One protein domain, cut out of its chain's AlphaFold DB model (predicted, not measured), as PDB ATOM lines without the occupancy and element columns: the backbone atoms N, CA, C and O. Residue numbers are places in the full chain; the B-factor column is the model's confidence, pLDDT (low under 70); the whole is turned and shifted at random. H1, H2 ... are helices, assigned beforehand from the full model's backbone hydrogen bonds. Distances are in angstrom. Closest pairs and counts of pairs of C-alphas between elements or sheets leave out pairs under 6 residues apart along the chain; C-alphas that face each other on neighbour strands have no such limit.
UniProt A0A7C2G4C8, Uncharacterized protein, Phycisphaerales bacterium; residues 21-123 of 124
ATOM      1  N   TYR A  21      43.081  42.683  17.683       94.50
ATOM      2  CA  TYR A  21      42.985  42.190  19.063       94.50
ATOM      3  C   TYR A  21      42.499  43.279  20.019       94.50
ATOM      4  O   TYR A  21      41.646  43.028  20.873       94.50
ATOM      5  N   ILE A  22      42.997  44.504  19.850       92.94
ATOM      6  CA  ILE A  22      42.575  45.644  20.665       92.94
ATOM      7  C   ILE A  22      41.119  46.006  20.346       92.94
ATOM      8  O   ILE A  22      40.327  46.199  21.267       92.94
ATOM      9  N   VAL A  23      40.735  46.030  19.065       92.88
ATOM     10  CA  VAL A  23      39.356  46.325  18.637       92.88
ATOM     11  C   VAL A  23      38.349  45.353  19.253       92.88
ATOM     12  O   VAL A  23      37.316  45.794  19.761       92.88
ATOM     13  N   GLU A  24      38.638  44.051  19.261       93.00
ATOM     14  CA  GLU A  24      37.744  43.063  19.878       93.00
ATOM     15  C   GLU A  24      37.639  43.240  21.397       93.00
ATOM     16  O   GLU A  24      36.543  43.119  21.957       93.00
ATOM     17  N   GLY A  25      38.744  43.601  22.056       90.44
ATOM     18  CA  GLY A  25      38.765  43.953  23.475       90.44
ATOM     19  C   GLY A  25      37.965  45.219  23.801       90.44
ATOM     20  O   GLY A  25      37.284  45.274  24.822       90.44
ATOM     21  N   ILE A  26      37.984  46.225  22.926       91.38
ATOM     22  CA  ILE A  26      37.219  47.468  23.098       91.38
ATOM     23  C   ILE A  26      35.726  47.238  22.867       91.38
ATOM     24  O   ILE A  26      34.908  47.748  23.626       91.38
ATOM     25  N   ARG A  27      35.350  46.483  21.828       89.50
ATOM     26  CA  ARG A  27      33.943  46.319  21.427       89.50
ATOM     27  C   ARG A  27      33.165  45.389  22.348       89.50
ATOM     28  O   ARG A  27      32.059  45.727  22.757       89.50
ATOM     29  N   GLY A  28      33.723  44.223  22.659       86.50
ATOM     30  CA  GLY A  28      33.040  43.198  23.454       86.50
ATOM     31  C   GLY A  28      33.708  42.890  24.794       86.50
ATOM     32  O   GLY A  28      33.199  42.074  25.565       86.50
ATOM     33  N   GLY A  29      34.811  43.569  25.115       91.50
ATOM     34  CA  GLY A  29      35.547  43.349  26.352       91.50
ATOM     35  C   GLY A  29      36.477  42.138  26.293       91.50
ATOM     36  O   GLY A  29      36.790  41.575  25.247       91.50
ATOM     37  N   VAL A  30      36.901  41.694  27.475       90.75
ATOM     38  CA  VAL A  30      37.805  40.539  27.619       90.75
ATOM     39  C   VAL A  30      37.168  39.250  27.090       90.75
ATOM     40  O   VAL A  30      37.868  38.397  26.557       90.75
ATOM     41  N   ALA A  31      35.844  39.107  27.201       92.19
ATOM     42  CA  ALA A  31      35.148  37.895  26.781       92.19
ATOM     43  C   ALA A  31      35.274  37.644  25.269       92.19
ATOM     44  O   ALA A  31      35.642  36.544  24.864       92.19
ATOM     45  N   THR A  32      35.029  38.656  24.431       93.19
ATOM     46  CA  THR A  32      35.169  38.531  22.970       93.19
ATOM     47  C   THR A  32      36.616  38.339  22.549       93.19
ATOM     48  O   THR A  32      36.878  37.519  21.673       93.19
ATOM     49  N   LEU A  33      37.564  39.011  23.211       93.44
ATOM     50  CA  LEU A  33      38.988  38.794  22.966       93.44
ATOM     51  C   LEU A  33      39.391  37.340  23.255       93.44
ATOM     52  O   LEU A  33      40.027  36.703  22.420       93.44
ATOM     53  N   VAL A  34      38.983  36.789  24.400       95.44
ATOM     54  CA  VAL A  34      39.273  35.393  24.760       95.44
ATOM     55  C   VAL A  34      38.620  34.425  23.776       95.44
ATOM     56  O   VAL A  34      39.290  33.511  23.302       95.44
ATOM     57  N   LEU A  35      37.349  34.632  23.420       95.50
ATOM     58  CA  LEU A  35      36.663  33.795  22.432       95.50
ATOM     59  C   LEU A  35      37.364  33.827  21.073       95.50
ATOM     60  O   LEU A  35      37.541  32.776  20.458       95.50
ATOM     61  N   MET A  36      37.814  35.004  20.630       94.75
ATOM     62  CA  MET A  36      38.597  35.126  19.407       94.75
ATOM     63  C   MET A  36      39.900  34.326  19.515       94.75
ATOM     64  O   MET A  36      40.176  33.516  18.639       94.75
ATOM     65  N   LEU A  37      40.679  34.488  20.588       96.25
ATOM     66  CA  LEU A  37      41.943  33.763  20.771       96.25
ATOM     67  C   LEU A  37      41.745  32.241  20.813       96.25
ATOM     68  O   LEU A  37      42.520  31.506  20.201       96.25
ATOM     69  N   VAL A  38      40.689  31.764  21.478       97.00
ATOM     70  CA  VAL A  38      40.324  30.340  21.498       97.00
ATOM     71  C   VAL A  38      39.970  29.856  20.095       97.00
ATOM     72  O   VAL A  38      40.474  28.818  19.672       97.00
ATOM     73  N   ALA A  39      39.162  30.609  19.345       94.88
ATOM     74  CA  ALA A  39      38.829  30.263  17.966       94.88
ATOM     75  C   ALA A  39      40.088  30.196  17.085       94.88
ATOM     76  O   ALA A  39      40.275  29.217  16.364       94.88
ATOM     77  N   LEU A  40      40.992  31.175  17.198       94.88
ATOM     78  CA  LEU A  40      42.259  31.183  16.462       94.88
ATOM     79  C   LEU A  40      43.125  29.964  16.806       94.88
ATOM     80  O   LEU A  40      43.640  29.297  15.909       94.88
ATOM     81  N   TYR A  41      43.240  29.632  18.094       96.69
ATOM     82  CA  TYR A  41      43.991  28.467  18.553       96.69
ATOM     83  C   TYR A  41      43.413  27.150  18.020       96.69
ATOM     84  O   TYR A  41      44.158  26.315  17.507       96.69
ATOM     85  N   LEU A  42      42.093  26.958  18.113       95.75
ATOM     86  CA  LEU A  42      41.434  25.735  17.650       95.75
ATOM     87  C   LEU A  42      41.611  25.539  16.144       95.75
ATOM     88  O   LEU A  42      41.938  24.438  15.706       95.75
ATOM     89  N   MET A  43      41.449  26.603  15.359       94.81
ATOM     90  CA  MET A  43      41.602  26.535  13.908       94.81
ATOM     91  C   MET A  43      43.044  26.213  13.506       94.81
ATOM     92  O   MET A  43      43.273  25.299  12.711       94.81
ATOM     93  N   LEU A  44      44.023  26.898  14.108       95.44
ATOM     94  CA  LEU A  44      45.436  26.631  13.853       95.44
ATOM     95  C   LEU A  44      45.814  25.197  14.242       95.44
ATOM     96  O   LEU A  44      46.476  24.504  13.472       95.44
ATOM     97  N   ARG A  45      45.353  24.723  15.406       95.75
ATOM     98  CA  ARG A  45      45.598  23.352  15.873       95.75
ATOM     99  C   ARG A  45      45.044  22.319  14.898       95.75
ATOM    100  O   ARG A  45      45.729  21.341  14.614       95.75
ATOM    101  N   THR A  46      43.824  22.510  14.403       95.12
ATOM    102  CA  THR A  46      43.196  21.596  13.441       95.12
ATOM    103  C   THR A  46      43.978  21.547  12.135       95.12
ATOM    104  O   THR A  46      44.349  20.461  11.694       95.12
ATOM    105  N   ALA A  47      44.277  22.706  11.542       95.44
ATOM    106  CA  ALA A  47      45.029  22.772  10.292       95.44
ATOM    107  C   ALA A  47      46.421  22.133  10.441       95.44
ATOM    108  O   ALA A  47      46.843  21.350   9.589       95.44
ATOM    109  N   TRP A  48      47.100  22.404  11.561       95.75
ATOM    110  CA  TRP A  48      48.427  21.867  11.856       95.75
ATOM    111  C   TRP A  48      48.405  20.347  11.985       95.75
ATOM    112  O   TRP A  48      49.209  19.649  11.371       95.75
ATOM    113  N   ARG A  49      47.441  19.814  12.742       94.81
ATOM    114  CA  ARG A  49      47.264  18.367  12.883       94.81
ATOM    115  C   ARG A  49      46.967  17.702  11.547       94.81
ATOM    116  O   ARG A  49      47.583  16.688  11.254       94.81
ATOM    117  N   PHE A  50      46.085  18.277  10.735       94.50
ATOM    118  CA  PHE A  50      45.788  17.746   9.407       94.50
ATOM    119  C   PHE A  50      47.039  17.687   8.525       94.50
ATOM    120  O   PHE A  50      47.300  16.669   7.892       94.50
ATOM    121  N   SER A  51      47.857  18.742   8.543       95.06
ATOM    122  CA  SER A  51      49.112  18.791   7.790       95.06
ATOM    123  C   SER A  51      50.099  17.689   8.188       95.06
ATOM    124  O   SER A  51      50.782  17.153   7.322       95.06
ATOM    125  N   LEU A  52      50.159  17.328   9.474       93.56
ATOM    126  CA  LEU A  52      51.090  16.316   9.982       93.56
ATOM    127  C   LEU A  52      50.559  14.877   9.935       93.56
ATOM    128  O   LEU A  52      51.355  13.945   9.887       93.56
ATOM    129  N   GLN A  53      49.241  14.685  10.036       90.69
ATOM    130  CA  GLN A  53      48.628  13.363  10.229       90.69
ATOM    131  C   GLN A  53      48.075  12.754   8.936       90.69
ATOM    132  O   GLN A  53      47.822  11.552   8.892       90.69
ATOM    133  N   GLU A  54      47.873  13.547   7.884       90.69
ATOM    134  CA  GLU A  54      47.432  13.014   6.595       90.69
ATOM    135  C   GLU A  54      48.505  12.150   5.940       90.69
ATOM    136  O   GLU A  54      49.681  12.481   5.985       90.69
ATOM    137  N   MET A  55      48.110  11.059   5.283       86.56
ATOM    138  CA  MET A  55      49.065  10.199   4.569       86.56
ATOM    139  C   MET A  55      49.355  10.694   3.153       86.56
ATOM    140  O   MET A  55      50.435  10.446   2.621       86.56
ATOM    141  N   SER A  56      48.394  11.370   2.515       91.56
ATOM    142  CA  SER A  56      48.577  11.826   1.138       91.56
ATOM    143  C   SER A  56      49.320  13.160   1.114       91.56
ATOM    144  O   SER A  56      48.872  14.149   1.700       91.56
ATOM    145  N   ILE A  57      50.438  13.200   0.389       91.81
ATOM    146  CA  ILE A  57      51.316  14.374   0.312       91.81
ATOM    147  C   ILE A  57      50.566  15.636  -0.142       91.81
ATOM    148  O   ILE A  57      50.723  16.698   0.453       91.81
ATOM    149  N   ASP A  58      49.652  15.510  -1.108       92.56
ATOM    150  CA  ASP A  58      48.856  16.642  -1.603       92.56
ATOM    151  C   ASP A  58      47.955  17.244  -0.514       92.56
ATOM    152  O   ASP A  58      47.793  18.463  -0.418       92.56
ATOM    153  N   ARG A  59      47.385  16.397   0.354       91.81
ATOM    154  CA  ARG A  59      46.534  16.841   1.467       91.81
ATOM    155  C   ARG A  59      47.369  17.435   2.592       91.81
ATOM    156  O   ARG A  59      46.946  18.429   3.177       91.81
ATOM    157  N   GLN A  60      48.557  16.887   2.851       93.06
ATOM    158  CA  GLN A  60      49.508  17.477   3.796       93.06
ATOM    159  C   GLN A  60      49.894  18.903   3.383       93.06
ATOM    160  O   GLN A  60      49.845  19.809   4.219       93.06
ATOM    161  N   TRP A  61      50.210  19.122   2.098       94.56
ATOM    162  CA  TRP A  61      50.525  20.447   1.548       94.56
ATOM    163  C   TRP A  61      49.345  21.410   1.623       94.56
ATOM    164  O   TRP A  61      49.533  22.573   1.979       94.56
ATOM    165  N   LEU A  62      48.127  20.936   1.348       92.69
ATOM    166  CA  LEU A  62      46.919  21.739   1.532       92.69
ATOM    167  C   LEU A  62      46.762  22.161   2.997       92.69
ATOM    168  O   LEU A  62      46.561  23.343   3.279       92.69
ATOM    169  N   GLY A  63      46.907  21.222   3.936       93.88
ATOM    170  CA  GLY A  63      46.880  21.503   5.371       93.88
ATOM    171  C   GLY A  63      47.930  22.524   5.791       93.88
ATOM    172  O   GLY A  63      47.625  23.471   6.516       93.88
ATOM    173  N   TRP A  64      49.150  22.365   5.285       95.62
ATOM    174  CA  TRP A  64      50.259  23.273   5.543       95.62
ATOM    175  C   TRP A  64      49.975  24.681   5.008       95.62
ATOM    176  O   TRP A  64      50.114  25.661   5.737       95.62
ATOM    177  N   GLY A  65      49.499  24.794   3.764       96.31
ATOM    178  CA  GLY A  65      49.140  26.075   3.155       96.31
ATOM    179  C   GLY A  65      48.042  26.799   3.936       96.31
ATOM    180  O   GLY A  65      48.144  28.002   4.181       96.31
ATOM    181  N   VAL A  66      47.036  26.062   4.415       95.81
ATOM    182  CA  VAL A  66      45.985  26.611   5.283       95.81
ATOM    183  C   VAL A  66      46.556  27.073   6.631       95.81
ATOM    184  O   VAL A  66      46.169  28.143   7.101       95.81
ATOM    185  N   CYS A  67      47.516  26.351   7.225       95.69
ATOM    186  CA  CYS A  67      48.214  26.812   8.434       95.69
ATOM    187  C   CYS A  67      48.922  28.147   8.208       95.69
ATOM    188  O   CYS A  67      48.771  29.070   9.008       95.69
ATOM    189  N   VAL A  68      49.688  28.255   7.120       96.38
ATOM    190  CA  VAL A  68      50.449  29.466   6.787       96.38
ATOM    191  C   VAL A  68      49.509  30.645   6.547       96.38
ATOM    192  O   VAL A  68      49.736  31.724   7.092       96.38
ATOM    193  N   MET A  69      48.417  30.438   5.806       95.69
ATOM    194  CA  MET A  69      47.387  31.458   5.591       95.69
ATOM    195  C   MET A  69      46.777  31.933   6.920       95.69
ATOM    196  O   MET A  69      46.613  33.135   7.135       95.69
ATOM    197  N   PHE A  70      46.511  31.010   7.848       94.94
ATOM    198  CA  PHE A  70      45.974  31.336   9.169       94.94
ATOM    199  C   PHE A  70      46.949  32.154  10.022       94.94
ATOM    200  O   PHE A  70      46.570  33.168  10.609       94.94
ATOM    201  N   ILE A  71      48.221  31.751  10.058       95.88
ATOM    202  CA  ILE A  71      49.285  32.505  10.735       95.88
ATOM    203  C   ILE A  71      49.409  33.903  10.118       95.88
ATOM    204  O   ILE A  71      49.538  34.884  10.850       95.88
ATOM    205  N   GLY A  72      49.289  34.011   8.793       96.31
ATOM    206  CA  GLY A  72      49.248  35.285   8.077       96.31
ATOM    207  C   GLY A  72      48.147  36.216   8.592       96.31
ATOM    208  O   GLY A  72      48.424  37.380   8.889       96.31
ATOM    209  N   HIS A  73      46.925  35.712   8.788       95.94
ATOM    210  CA  HIS A  73      45.845  36.487   9.412       95.94
ATOM    211  C   HIS A  73      46.214  36.943  10.833       95.94
ATOM    212  O   HIS A  73      46.106  38.133  11.133       95.94
ATOM    213  N   CYS A  74      46.727  36.040  11.676       95.69
ATOM    214  CA  CYS A  74      47.124  36.353  13.054       95.69
ATOM    215  C   CYS A  74      48.201  37.446  13.144       95.69
ATOM    216  O   CYS A  74      48.134  38.293  14.037       95.69
ATOM    217  N   VAL A  75      49.182  37.439  12.237       96.44
ATOM    218  CA  VAL A  75      50.224  38.476  12.164       96.44
ATOM    219  C   VAL A  75      49.641  39.784  11.634       96.44
ATOM    220  O   VAL A  75      49.913  40.845  12.191       96.44
ATOM    221  N   THR A  76      48.782  39.728  10.612       96.12
ATOM    222  CA  THR A  76      48.144  40.927  10.038       96.12
ATOM    223  C   THR A  76      47.291  41.664  11.074       96.12
ATOM    224  O   THR A  76      47.279  42.894  11.101       96.12
ATOM    225  N   PHE A  77      46.636  40.935  11.981       95.56
ATOM    226  CA  PHE A  77      45.854  41.501  13.085       95.56
ATOM    227  C   PHE A  77      46.643  42.414  14.024       95.56
ATOM    228  O   PHE A  77      46.035  43.251  14.694       95.56
ATOM    229  N   LEU A  78      47.973  42.288  14.079       94.25
ATOM    230  CA  LEU A  78      48.809  43.178  14.886       94.25
ATOM    231  C   LEU A  78      48.801  44.616  14.356       94.25
ATOM    232  O   LEU A  78      48.917  45.547  15.152       94.25
ATOM    233  N   GLY A  79      48.659  44.787  13.039       92.00
ATOM    234  CA  GLY A  79      48.725  46.091  12.378       92.00
ATOM    235  C   GLY A  79      47.410  46.575  11.776       92.00
ATOM    236  O   GLY A  79      47.267  47.780  11.574       92.00
ATOM    237  N   VAL A  80      46.466  45.673  11.470       92.69
ATOM    238  CA  VAL A  80      45.233  46.025  10.751       92.69
ATOM    239  C   VAL A  80      43.999  45.332  11.325       92.69
ATOM    240  O   VAL A  80      43.990  44.124  11.577       92.69
ATOM    241  N   PHE A  81      42.923  46.109  11.464       93.00
ATOM    242  CA  PHE A  81      41.620  45.634  11.882       93.00
ATOM    243  C   PHE A  81      40.840  45.287  10.626       93.00
ATOM    244  O   PHE A  81      40.866  45.992   9.614       93.00
ATOM    245  N   TYR A  82      40.177  44.144  10.648       93.94
ATOM    246  CA  TYR A  82      39.620  43.590   9.433       93.94
ATOM    247  C   TYR A  82      38.290  44.256   9.098       93.94
ATOM    248  O   TYR A  82      37.312  44.196   9.845       93.94
ATOM    249  N   VAL A  83      38.232  44.835   7.902       89.88
ATOM    250  CA  VAL A  83      37.029  45.399   7.286       89.88
ATOM    251  C   VAL A  83      36.866  44.881   5.862       89.88
ATOM    252  O   VAL A  83      37.787  44.304   5.283       89.88
ATOM    253  N   GLY A  84      35.661  45.047   5.309       92.44
ATOM    254  CA  GLY A  84      35.358  44.675   3.923       92.44
ATOM    255  C   GLY A  84      35.791  43.250   3.555       92.44
ATOM    256  O   GLY A  84      35.428  42.290   4.236       92.44
ATOM    257  N   GLN A  85      36.580  43.141   2.484       92.25
ATOM    258  CA  GLN A  85      37.018  41.880   1.880       92.25
ATOM    259  C   GLN A  85      37.939  41.046   2.784       92.25
ATOM    260  O   GLN A  85      37.870  39.821   2.743       92.25
ATOM    261  N   MET A  86      38.745  41.660   3.660       93.50
ATOM    262  CA  MET A  86      39.642  40.893   4.541       93.50
ATOM    263  C   MET A  86      38.869  40.006   5.526       93.50
ATOM    264  O   MET A  86      39.274  38.875   5.792       93.50
ATOM    265  N   ARG A  87      37.700  40.465   6.001       94.25
ATOM    266  CA  ARG A  87      36.796  39.634   6.821       94.25
ATOM    267  C   ARG A  87      36.263  38.432   6.047       94.25
ATOM    268  O   ARG A  87      36.159  37.351   6.612       94.25
ATOM    269  N   MET A  88      35.955  38.610   4.763       95.38
ATOM    270  CA  MET A  88      35.495  37.515   3.910       95.38
ATOM    271  C   MET A  88      36.576  36.435   3.771       95.38
ATOM    272  O   MET A  88      36.271  35.258   3.944       95.38
ATOM    273  N   PHE A  89      37.834  36.821   3.536       94.88
ATOM    274  CA  PHE A  89      38.949  35.869   3.460       94.88
ATOM    275  C   PHE A  89      39.200  35.136   4.785       94.88
ATOM    276  O   PHE A  89      39.439  33.928   4.781       94.88
ATOM    277  N   LEU A  90      39.061  35.827   5.920       94.69
ATOM    278  CA  LEU A  90      39.139  35.192   7.236       94.69
ATOM    279  C   LEU A  90      38.047  34.123   7.419       94.69
ATOM    280  O   LEU A  90      38.339  32.999   7.819       94.69
ATOM    281  N   TYR A  91      36.793  34.444   7.094       94.81
ATOM    282  CA  TYR A  91      35.689  33.489   7.230       94.81
ATOM    283  C   TYR A  91      35.779  32.330   6.241       94.81
ATOM    284  O   TYR A  91      35.455  31.200   6.602       94.81
ATOM    285  N   LEU A  92      36.269  32.574   5.025       95.75
ATOM    286  CA  LEU A  92      36.568  31.506   4.075       95.75
ATOM    287  C   LEU A  92      37.618  30.551   4.653       95.75
ATOM    288  O   LEU A  92      37.441  29.336   4.601       95.75
ATOM    289  N   THR A  93      38.664  31.092   5.274       95.19
ATOM    290  CA  THR A  93      39.676  30.288   5.960       95.19
ATOM    291  C   THR A  93      39.056  29.443   7.076       95.19
ATOM    292  O   THR A  93      39.339  28.249   7.169       95.19
ATOM    293  N   PHE A  94      38.158  30.014   7.886       95.94
ATOM    294  CA  PHE A  94      37.446  29.263   8.929       95.94
ATOM    295  C   PHE A  94      36.588  28.138   8.343       95.94
ATOM    296  O   PHE A  94      36.578  27.029   8.881       95.94
ATOM    297  N   ALA A  95      35.897  28.395   7.231       96.69
ATOM    298  CA  ALA A  95      35.089  27.390   6.549       96.69
ATOM    299  C   ALA A  95      35.951  26.229   6.028       96.69
ATOM    300  O   ALA A  95      35.599  25.068   6.234       96.69
ATOM    301  N   VAL A  96      37.110  26.524   5.431       96.12
ATOM    302  CA  VAL A  96      38.055  25.504   4.947       96.12
ATOM    303  C   VAL A  96      38.572  24.641   6.098       96.12
ATOM    304  O   VAL A  96      38.522  23.415   6.012       96.12
ATOM    305  N   VAL A  97      39.008  25.250   7.204       96.00
ATOM    306  CA  VAL A  97      39.470  24.498   8.384       96.00
ATOM    307  C   VAL A  97      38.344  23.656   8.991       96.00
ATOM    308  O   VAL A  97      38.576  22.523   9.408       96.00
ATOM    309  N   SER A  98      37.109  24.162   8.994       95.69
ATOM    310  CA  SER A  98      35.946  23.413   9.487       95.69
ATOM    311  C   SER A  98      35.623  22.204   8.601       95.69
ATOM    312  O   SER A  98      35.316  21.128   9.113       95.69
ATOM    313  N   ALA A  99      35.745  22.340   7.277       95.75
ATOM    314  CA  ALA A  99      35.602  21.222   6.348       95.75
ATOM    315  C   ALA A  99      36.702  20.166   6.552       95.75
ATOM    316  O   ALA A  99      36.416  18.967   6.573       95.75
ATOM    317  N   ILE A 100      37.945  20.607   6.778       94.75
ATOM    318  CA  ILE A 100      39.065  19.728   7.131       94.75
ATOM    319  C   ILE A 100      38.750  18.950   8.414       94.75
ATOM    320  O   ILE A 100      38.850  17.723   8.416       94.75
ATOM    321  N   TYR A 101      38.299  19.631   9.469       95.25
ATOM    322  CA  TYR A 101      37.915  19.002  10.736       95.25
ATOM    323  C   TYR A 101      36.851  17.911  10.547       95.25
ATOM    324  O   TYR A 101      36.997  16.802  11.060       95.25
ATOM    325  N   GLY A 102      35.808  18.196   9.759       95.00
ATOM    326  CA  GLY A 102      34.779  17.213   9.421       95.00
ATOM    327  C   GLY A 102      35.350  15.983   8.710       95.00
ATOM    328  O   GLY A 102      34.984  14.856   9.040       95.00
ATOM    329  N   SER A 103      36.291  16.186   7.784       91.94
ATOM    330  CA  SER A 103      36.940  15.087   7.061       91.94
ATOM    331  C   SER A 103      37.816  14.206   7.958       91.94
ATOM    332  O   SER A 103      37.826  12.990   7.783       91.94
ATOM    333  N   MET A 104      38.504  14.799   8.941       91.38
ATOM    334  CA  MET A 104      39.320  14.063   9.910       91.38
ATOM    335  C   MET A 104      38.445  13.188  10.804       91.38
ATOM    336  O   MET A 104      38.667  11.987  10.885       91.38
ATOM    337  N   ASN A 105      37.387  13.762  11.386       92.56
ATOM    338  CA  ASN A 105      36.469  13.009  12.242       92.56
ATOM    339  C   ASN A 105      35.790  11.860  11.488       92.56
ATOM    340  O   ASN A 105      35.568  10.793  12.051       92.56
ATOM    341  N   TYR A 106      35.451  12.068  10.214       92.81
ATOM    342  CA  TYR A 106      34.895  11.010   9.374       92.81
ATOM    343  C   TYR A 106      35.875   9.839   9.207       92.81
ATOM    344  O   TYR A 106      35.484   8.689   9.395       92.81
ATOM    345  N   LYS A 107      37.149  10.126   8.913       87.50
ATOM    346  CA  LYS A 107      38.201   9.105   8.800       87.50
ATOM    347  C   LYS A 107      38.448   8.373  10.117       87.50
ATOM    348  O   LYS A 107      38.524   7.149  10.113       87.50
ATOM    349  N   ASP A 108      38.531   9.100  11.228       87.81
ATOM    350  CA  ASP A 108      38.750   8.503  12.549       87.81
ATOM    351  C   ASP A 108      37.614   7.535  12.911       87.81
ATOM    352  O   ASP A 108      37.869   6.418  13.358       87.81
ATOM    353  N   ASN A 109      36.361   7.916  12.638       89.75
ATOM    354  CA  ASN A 109      35.209   7.042  12.857       89.75
ATOM    355  C   ASN A 109      35.254   5.788  11.972       89.75
ATOM    356  O   ASN A 109      34.990   4.699  12.474       89.75
ATOM    357  N   LEU A 110      35.598   5.916  10.684       88.38
ATOM    358  CA  LEU A 110      35.742   4.768   9.779       88.38
ATOM    359  C   LEU A 110      36.787   3.767  10.283       88.38
ATOM    360  O   LEU A 110      36.496   2.577  10.356       88.38
ATOM    361  N   ASN A 111      37.958   4.252  10.697       85.69
ATOM    362  CA  ASN A 111      39.028   3.401  11.219       85.69
ATOM    363  C   ASN A 111      38.593   2.640  12.485       85.69
ATOM    364  O   ASN A 111      38.970   1.485  12.669       85.69
ATOM    365  N   CYS A 112      37.780   3.261  13.348       82.44
ATOM    366  CA  CYS A 112      37.198   2.592  14.516       82.44
ATOM    367  C   CYS A 112      36.224   1.474  14.122       82.44
ATOM    368  O   CYS A 112      36.244   0.412  14.741       82.44
ATOM    369  N   TYR A 113      35.382   1.694  13.107       82.88
ATOM    370  CA  TYR A 113      34.473   0.658  12.615       82.88
ATOM    371  C   TYR A 113      35.242  -0.512  11.998       82.88
ATOM    372  O   TYR A 113      35.006  -1.653  12.380       82.88
ATOM    373  N   GLU A 114      36.189  -0.244  11.095       81.81
ATOM    374  CA  GLU A 114      37.001  -1.289  10.456       81.81
ATOM    375  C   GLU A 114      37.834  -2.077  11.476       81.81
ATOM    376  O   GLU A 114      37.856  -3.305  11.430       81.81
ATOM    377  N   GLY A 115      38.451  -1.400  12.450       76.88
ATOM    378  CA  GLY A 115      39.182  -2.060  13.533       76.88
ATOM    379  C   GLY A 115      38.297  -2.951  14.413       76.88
ATOM    380  O   GLY A 115      38.746  -4.011  14.843       76.88
ATOM    381  N   GLY A 116      37.038  -2.558  14.644       74.19
ATOM    382  CA  GLY A 116      36.056  -3.360  15.382       74.19
ATOM    383  C   GLY A 116      35.657  -4.641  14.648       74.19
ATOM    384  O   GLY A 116      35.712  -5.714  15.239       74.19
ATOM    385  N   TYR A 117      35.351  -4.554  13.347       70.06
ATOM    386  CA  TYR A 117      35.018  -5.736  12.538       70.06
ATOM    387  C   TYR A 117      36.157  -6.753  12.491       70.06
ATOM    388  O   TYR A 117      35.916  -7.950  12.630       70.06
ATOM    389  N   ILE A 118      37.396  -6.281  12.327       68.81
ATOM    390  CA  ILE A 118      38.570  -7.156  12.324       68.81
ATOM    391  C   ILE A 118      38.683  -7.876  13.676       68.81
ATOM    392  O   ILE A 118      38.891  -9.082  13.710       68.81
ATOM    393  N   GLN A 119      38.505  -7.171  14.796       66.19
ATOM    394  CA  GLN A 119      38.600  -7.770  16.130       66.19
ATOM    395  C   GLN A 119      37.533  -8.859  16.370       66.19
ATOM    396  O   GLN A 119      37.844  -9.899  16.957       66.19
ATOM    397  N   ASP A 120      36.303  -8.641  15.902       71.50
ATOM    398  CA  ASP A 120      35.196  -9.595  16.037       71.50
ATOM    399  C   ASP A 120      35.412 -10.853  15.172       71.50
ATOM    400  O   ASP A 120      35.114 -11.962  15.611       71.50
ATOM    401  N   GLU A 121      36.005 -10.722  13.977       69.00
ATOM    402  CA  GLU A 121      36.320 -11.861  13.097       69.00
ATOM    403  C   GLU A 121      37.403 -12.790  13.680       69.00
ATOM    404  O   GLU A 121      37.350 -13.999  13.480       69.00
ATOM    405  N   TYR A 122      38.357 -12.259  14.454       60.16
ATOM    406  CA  TYR A 122      39.395 -13.063  15.122       60.16
ATOM    407  C   TYR A 122      38.977 -13.628  16.492       60.16
ATOM    408  O   TYR A 122      39.748 -14.378  17.094       60.16
ATOM    409  N   THR A 123      37.801 -13.260  17.014       62.88
ATOM    410  CA  THR A 123      37.304 -13.712  18.331       62.88
ATOM    411  C   THR A 123      36.054 -14.601  18.264       62.88
ATOM    412  O   THR A 123      35.593 -15.057  19.315       62.88
TER     413      THR A 123
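AT A GLANCE: This is residues 21 to 123 of the 124 residues of an uncharacterized protein of Phycisphaerales bacterium (UniProt A0A7C2G4C8). A tilted helical hairpin, H2 and H3, has a much longer helix, H4, crossing one side of it and running on beyond the hairpin as a free arm. The short helix H1 turns back at the beginning of H2, away from H3 and H4. The printed part has 103 residues with four named helices, H1, H2, H3 and H4 in that order, and no named strand; the class is all helix. It is loose, with a radius of gyration of the C-alphas of 17.9 A, and spans 61 by 30 by 19 A, the arm at the end of H4 adding much of the length.

IN THESE COORDINATES: H1 is residues 21 to 28 and begins at C-alpha 21, (42.985, 42.190, 19.063). H2 is residues 30 to 53, 34.0 A from first to last C-alpha. H3 is residues 57 to 76, 28.5 A long, and begins at C-alpha 57, (51.316, 14.374, 0.312). H4 is residues 85 to 121, 54.9 A long, and ends at C-alpha 121, (36.320, -11.861, 13.097).

HOW THE PARTS SIT: H2 is the hub, touching the three other helices. H2 and H3 form a helical hairpin at a shallow tilt of 23 degrees, opposite ways; their closest C-alphas, of Ser 51 and Gln 60, are 4.2 A apart. H4 touches H2 with residues 94 to 104 alone, at a steep tilt of 52 degrees, the same way; the closest C-alphas, of Ala 47 and Val 97, are 6.1 A apart. H3 and H4 form a second helical hairpin, opposite ways at a tilt of 38 degrees, only just steep. H3 touches H4 with residues 66 to 73 alone, and the closest C-alphas, of Phe 70 and Thr 93, are 7.1 A apart. H2 touches H1 with residues 31 to 36 alone, at a steep tilt of 50 degrees, opposite ways; the closest C-alphas, of Gly 25 and Leu 33, are 5.2 A apart. H1 is apart from H3 and from H4. The helix packing is mostly crossed, with one of the four touching pairs at a shallow tilt. In H1, H2, H3 and H4 every O i to N i+4 pair is within hydrogen-bond range.

THE WHOLE: The C-alphas farthest apart, of Ile 26 and Thr 123, are 61.4 A apart. Residues 105 to 123, of which 105 to 121 belong to H4, stand free; without them the body spans 43 by 23 by 18 A. The printed part has no cut. The links H1 to H2 and H2 to H3 are tight, and the link H3 to H4, with 8 residues, is short. The mean pLDDT of the printed part is 91.2, and residues 118 to 119 and 121 to 123 are under 70.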